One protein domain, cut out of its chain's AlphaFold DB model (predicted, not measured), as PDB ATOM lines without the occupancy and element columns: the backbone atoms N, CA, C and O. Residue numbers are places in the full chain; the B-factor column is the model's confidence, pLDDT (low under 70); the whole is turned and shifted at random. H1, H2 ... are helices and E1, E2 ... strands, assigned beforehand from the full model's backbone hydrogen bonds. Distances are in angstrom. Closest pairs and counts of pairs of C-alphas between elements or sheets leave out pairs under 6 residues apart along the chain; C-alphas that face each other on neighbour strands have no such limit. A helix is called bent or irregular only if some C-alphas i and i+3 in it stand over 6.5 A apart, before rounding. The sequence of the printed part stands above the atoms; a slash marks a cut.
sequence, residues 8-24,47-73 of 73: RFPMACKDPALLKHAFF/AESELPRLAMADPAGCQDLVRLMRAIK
ATOM      1  N   ARG A   8      10.028 -15.245  19.897       95.06
ATOM      2  CA  ARG A   8       9.233 -15.732  21.028       95.06
ATOM      3  C   ARG A   8       7.780 -15.279  20.915       95.06
ATOM      4  O   ARG A   8       7.511 -14.085  20.824       95.06
ATOM      5  N   PHE A   9       6.850 -16.210  21.101       92.94
ATOM      6  CA  PHE A   9       5.414 -15.956  21.160       92.94
ATOM      7  C   PHE A   9       4.820 -16.430  22.501       92.94
ATOM      8  O   PHE A   9       5.057 -17.570  22.907       92.94
ATOM      9  N   PRO A  10       4.081 -15.585  23.244       93.06
ATOM     10  CA  PRO A  10       3.437 -15.994  24.492       93.06
ATOM     11  C   PRO A  10       2.280 -16.967  24.239       93.06
ATOM     12  O   PRO A  10       1.529 -16.807  23.282       93.06
ATOM     13  N   MET A  11       2.109 -17.956  25.118       93.25
ATOM     14  CA  MET A  11       1.008 -18.918  25.048       93.25
ATOM     15  C   MET A  11       0.226 -18.980  26.357       93.25
ATOM     16  O   MET A  11       0.800 -18.920  27.444       93.25
ATOM     17  N   ALA A  12      -1.080 -19.204  26.252       90.44
ATOM     18  CA  ALA A  12      -1.939 -19.500  27.381       90.44
ATOM     19  C   ALA A  12      -1.530 -20.822  28.043       90.44
ATOM     20  O   ALA A  12      -1.346 -21.846  27.377       90.44
ATOM     21  N   CYS A  13      -1.434 -20.804  29.369       88.69
ATOM     22  CA  CYS A  13      -1.280 -21.978  30.216       88.69
ATOM     23  C   CYS A  13      -2.361 -21.935  31.296       88.69
ATOM     24  O   CYS A  13      -2.689 -20.862  31.802       88.69
ATOM     25  N   LYS A  14      -2.940 -23.091  31.629       86.06
ATOM     26  CA  LYS A  14      -3.941 -23.175  32.702       86.06
ATOM     27  C   LYS A  14      -3.324 -23.012  34.087       86.06
ATOM     28  O   LYS A  14      -4.014 -22.555  34.992       86.06
ATOM     29  N   ASP A  15      -2.070 -23.418  34.245       89.56
ATOM     30  CA  ASP A  15      -1.350 -23.280  35.502       89.56
ATOM     31  C   ASP A  15      -0.778 -21.855  35.609       89.56
ATOM     32  O   ASP A  15       0.113 -21.502  34.831       89.56
ATOM     33  N   PRO A  16      -1.265 -21.022  36.546       88.31
ATOM     34  CA  PRO A  16      -0.791 -19.651  36.700       88.31
ATOM     35  C   PRO A  16       0.647 -19.562  37.233       88.31
ATOM     36  O   PRO A  16       1.244 -18.489  37.160       88.31
ATOM     37  N   ALA A  17       1.212 -20.650  37.769       95.19
ATOM     38  CA  ALA A  17       2.608 -20.698  38.195       95.19
ATOM     39  C   ALA A  17       3.581 -20.901  37.020       95.19
ATOM     40  O   ALA A  17       4.794 -20.773  37.201       95.19
ATOM     41  N   LEU A  18       3.075 -21.207  35.818       92.56
ATOM     42  CA  LEU A  18       3.882 -21.485  34.637       92.56
ATOM     43  C   LEU A  18       3.745 -20.386  33.580       92.56
ATOM     44  O   LEU A  18       2.651 -19.961  33.213       92.56
ATOM     45  N   LEU A  19       4.884 -19.984  33.016       93.19
ATOM     46  CA  LEU A  19       4.944 -19.137  31.828       93.19
ATOM     47  C   LEU A  19       5.265 -20.009  30.617       93.19
ATOM     48  O   LEU A  19       6.355 -20.571  30.519       93.19
ATOM     49  N   LYS A  20       4.314 -20.118  29.686       93.38
ATOM     50  CA  LYS A  20       4.473 -20.913  28.465       93.38
ATOM     51  C   LYS A  20       4.741 -20.009  27.265       93.38
ATOM     52  O   LYS A  20       4.054 -19.011  27.048       93.38
ATOM     53  N   HIS A  21       5.723 -20.392  26.458       94.38
ATOM     54  CA  HIS A  21       6.081 -19.708  25.220       94.38
ATOM     55  C   HIS A  21       6.258 -20.718  24.087       94.38
ATOM     56  O   HIS A  21       6.786 -21.806  24.308       94.38
ATOM     57  N   ALA A  22       5.864 -20.326  22.878       93.12
ATOM     58  CA  ALA A  22       6.330 -20.938  21.642       93.12
ATOM     59  C   ALA A  22       7.477 -20.104  21.062       93.12
ATOM     60  O   ALA A  22       7.597 -18.909  21.346       93.12
ATOM     61  N   PHE A  23       8.290 -20.728  20.216       93.06
ATOM     62  CA  PHE A  23       9.261 -20.035  19.380       93.06
ATOM     63  C   PHE A  23       8.975 -20.385  17.928       93.06
ATOM     64  O   PHE A  23       8.874 -21.566  17.594       93.06
ATOM     65  N   PHE A  24       8.826 -19.372  17.082       92.38
ATOM     66  CA  PHE A  24       8.676 -19.567  15.647       92.38
ATOM     67  C   PHE A  24       9.957 -19.156  14.939       92.38
ATOM     68  O   PHE A  24      10.625 -18.218  15.357       92.38
ATOM     69  N   ALA A  47      -0.833 -28.831   8.397       91.44
ATOM     70  CA  ALA A  47      -1.524 -27.610   8.038       91.44
ATOM     71  C   ALA A  47      -2.220 -26.986   9.259       91.44
ATOM     72  O   ALA A  47      -2.600 -27.663  10.216       91.44
ATOM     73  N   GLU A  48      -2.490 -25.681   9.186       91.94
ATOM     74  CA  GLU A  48      -3.248 -24.951  10.217       91.94
ATOM     75  C   GLU A  48      -4.602 -25.624  10.523       91.94
ATOM     76  O   GLU A  48      -5.025 -25.700  11.674       91.94
ATOM     77  N   SER A  49      -5.273 -26.157   9.496       92.06
ATOM     78  CA  SER A  49      -6.578 -26.824   9.613       92.06
ATOM     79  C   SER A  49      -6.514 -28.215  10.255       92.06
ATOM     80  O   SER A  49      -7.554 -28.814  10.550       92.06
ATOM     81  N   GLU A  50      -5.320 -28.763  10.449       93.56
ATOM     82  CA  GLU A  50      -5.103 -30.055  11.095       93.56
ATOM     83  C   GLU A  50      -4.851 -29.896  12.595       93.56
ATOM     84  O   GLU A  50      -5.261 -30.771  13.352       93.56
ATOM     85  N   LEU A  51      -4.302 -28.755  13.041       90.56
ATOM     86  CA  LEU A  51      -3.992 -28.491  14.453       90.56
ATOM     87  C   LEU A  51      -5.140 -28.823  15.427       90.56
ATOM     88  O   LEU A  51      -4.880 -29.544  16.390       90.56
ATOM     89  N   PRO A  52      -6.405 -28.400  15.203       89.06
ATOM     90  CA  PRO A  52      -7.492 -28.689  16.145       89.06
ATOM     91  C   PRO A  52      -7.856 -30.175  16.257       89.06
ATOM     92  O   PRO A  52      -8.632 -30.548  17.133       89.06
ATOM     93  N   ARG A  53      -7.357 -31.010  15.339       91.31
ATOM     94  CA  ARG A  53      -7.598 -32.457  15.296       91.31
ATOM     95  C   ARG A  53      -6.444 -33.263  15.890       91.31
ATOM     96  O   ARG A  53      -6.590 -34.472  16.051       91.31
ATOM     97  N   LEU A  54      -5.320 -32.624  16.215       91.75
ATOM     98  CA  LEU A  54      -4.188 -33.293  16.846       91.75
ATOM     99  C   LEU A  54      -4.470 -33.557  18.326       91.75
ATOM    100  O   LEU A  54      -5.040 -32.723  19.034       91.75
ATOM    101  N   ALA A  55      -4.014 -34.708  18.813       91.12
ATOM    102  CA  ALA A  55      -3.976 -34.984  20.240       91.12
ATOM    103  C   ALA A  55      -2.873 -34.126  20.885       91.12
ATOM    104  O   ALA A  55      -1.686 -34.407  20.737       91.12
ATOM    105  N   MET A  56      -3.264 -33.053  21.575       88.44
ATOM    106  CA  MET A  56      -2.338 -32.146  22.257       88.44
ATOM    107  C   MET A  56      -2.305 -32.418  23.761       88.44
ATOM    108  O   MET A  56      -3.356 -32.522  24.391       88.44
ATOM    109  N   ALA A  57      -1.103 -32.432  24.347       87.81
ATOM    110  CA  ALA A  57      -0.922 -32.569  25.796       87.81
ATOM    111  C   ALA A  57      -1.617 -31.442  26.587       87.81
ATOM    112  O   ALA A  57      -2.214 -31.690  27.631       87.81
ATOM    113  N   ASP A  58      -1.593 -30.212  26.060       88.06
ATOM    114  CA  ASP A  58      -2.380 -29.086  26.574       88.06
ATOM    115  C   ASP A  58      -3.231 -28.460  25.454       88.06
ATOM    116  O   ASP A  58      -2.746 -27.600  24.705       88.06
ATOM    117  N   PRO A  59      -4.518 -28.843  25.347       88.62
ATOM    118  CA  PRO A  59      -5.424 -28.314  24.332       88.62
ATOM    119  C   PRO A  59      -5.635 -26.795  24.405       88.62
ATOM    120  O   PRO A  59      -5.997 -26.184  23.398       88.62
ATOM    121  N   ALA A  60      -5.396 -26.155  25.561       85.31
ATOM    122  CA  ALA A  60      -5.580 -24.708  25.702       85.31
ATOM    123  C   ALA A  60      -4.622 -23.908  24.802       85.31
ATOM    124  O   ALA A  60      -4.968 -22.819  24.351       85.31
ATOM    125  N   GLY A  61      -3.451 -24.471  24.484       88.75
ATOM    126  CA  GLY A  61      -2.474 -23.839  23.597       88.75
ATOM    127  C   GLY A  61      -2.839 -23.874  22.109       88.75
ATOM    128  O   GLY A  61      -2.221 -23.154  21.326       88.75
ATOM    129  N   CYS A  62      -3.827 -24.677  21.692       91.50
ATOM    130  CA  CYS A  62      -4.144 -24.868  20.273       91.50
ATOM    131  C   CYS A  62      -4.533 -23.554  19.579       91.50
ATOM    132  O   CYS A  62      -4.098 -23.286  18.459       91.50
ATOM    133  N   GLN A  63      -5.338 -22.716  20.240       90.50
ATOM    134  CA  GLN A  63      -5.785 -21.443  19.662       90.50
ATOM    135  C   GLN A  63      -4.631 -20.452  19.481       90.50
ATOM    136  O   GLN A  63      -4.624 -19.692  18.514       90.50
ATOM    137  N   ASP A  64      -3.640 -20.481  20.370       92.69
ATOM    138  CA  ASP A  64      -2.470 -19.610  20.288       92.69
ATOM    139  C   ASP A  64      -1.524 -20.025  19.162       92.69
ATOM    140  O   ASP A  64      -1.020 -19.159  18.452       92.69
ATOM    141  N   LEU A  65      -1.365 -21.331  18.911       91.88
ATOM    142  CA  LEU A  65      -0.631 -21.821  17.738       91.88
ATOM    143  C   LEU A  65      -1.299 -21.391  16.425       91.88
ATOM    144  O   LEU A  65      -0.621 -20.921  15.517       91.88
ATOM    145  N   VAL A  66      -2.631 -21.474  16.335       91.75
ATOM    146  CA  VAL A  66      -3.374 -21.000  15.152       91.75
ATOM    147  C   VAL A  66      -3.198 -19.489  14.956       91.75
ATOM    148  O   VAL A  66      -2.985 -19.031  13.834       91.75
ATOM    149  N   ARG A  67      -3.257 -18.696  16.034       91.31
ATOM    150  CA  ARG A  67      -2.997 -17.245  15.975       91.31
ATOM    151  C   ARG A  67      -1.582 -16.951  15.491       91.31
ATOM    152  O   ARG A  67      -1.416 -16.108  14.614       91.31
ATOM    153  N   LEU A  68      -0.596 -17.667  16.024       90.94
ATOM    154  CA  LEU A  68       0.802 -17.547  15.633       90.94
ATOM    155  C   LEU A  68       0.995 -17.837  14.138       90.94
ATOM    156  O   LEU A  68       1.540 -16.999  13.429       90.94
ATOM    157  N   MET A  69       0.470 -18.956  13.629       90.12
ATOM    158  CA  MET A  69       0.575 -19.312  12.203       90.12
ATOM    159  C   MET A  69      -0.024 -18.249  11.271       90.12
ATOM    160  O   MET A  69       0.465 -18.048  10.162       90.12
ATOM    161  N   ARG A  70      -1.075 -17.548  11.710       89.25
ATOM    162  CA  ARG A  70      -1.694 -16.458  10.938       89.25
ATOM    163  C   ARG A  70      -0.912 -15.150  10.999       89.25
ATOM    164  O   ARG A  70      -1.029 -14.365  10.064       89.25
ATOM    165  N   ALA A  71      -0.164 -14.914  12.074       84.94
ATOM    166  CA  ALA A  71       0.622 -13.699  12.272       84.94
ATOM    167  C   ALA A  71       1.931 -13.684  11.463       84.94
ATOM    168  O   ALA A  71       2.467 -12.611  11.221       84.94
ATOM    169  N   ILE A  72       2.425 -14.854  11.044       77.94
ATOM    170  CA  ILE A  72       3.691 -15.018  10.304       77.94
ATOM    171  C   ILE A  72       3.484 -14.920   8.768       77.94
ATOM    172  O   ILE A  72       4.419 -15.128   8.001       77.94
ATOM    173  N   LYS A  73       2.261 -14.625   8.298       59.25
ATOM    174  CA  LYS A  73       1.947 -14.472   6.863       59.25
ATOM    175  C   LYS A  73       2.549 -13.218   6.241       59.25
ATOM    176  O   LYS A  73       2.450 -12.145   6.874       59.25
TER     177      LYS A  73
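What this domain is: This is residues 8 to 24 and 47 to 73 of the 73 residues of an uncharacterized protein of Dermacoccus sp. Ellin185 (UniProt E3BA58). A small two-stranded hairpin, E1 and E2, stands beside one helix, H1, with E1 meeting the helix; the loop between the strands sticks out past it, and an unnamed stretch, residues 47 to 58, leads into the helix. The printed part has 44 residues, with E1, E2 and H1 in that order, an antiparallel sheet and a mixed class. It is flat, spanning 31 by 23 by 12 A, and only just compact, close to loose, with a radius of gyration of the C-alphas of 10.7 A.

Where its parts are: E1 is residues 8 to 11, from C-alpha 8 at (9.233, -15.732, 21.028). E2 is residues 20 to 24, 13.6 A long. H1, residues 59 to 71, is 19.9 A long and ends at C-alpha 71 at (0.622, -13.699, 12.272); it is only just irregular, with C-alphas 60 and 63 6.9 A apart.

How they stand to each other: E1 and E2 form an antiparallel hairpin, with N 9 and O 22 2.8 A apart, within hydrogen-bond range. E1 and H1 have 3 pairs of C-alphas within 8 A, the closest those of Met 11 and Asp 64, 5.9 A apart. E2 and H1 are near each other, with 11 pairs of C-alphas within 10 A. In H1, 7 of 9 O i to N i+4 pairs are within hydrogen-bond range.

The domain as a whole: The C-alphas farthest apart, of Ala 17 and Lys 73, are 32.0 A apart. Residues 25 to 46 are not printed; C-alphas 24 and 47 are 15.1 A apart across the cut. The link from E1 to E2 is short. Residue 73 is under 70 in pLDDT.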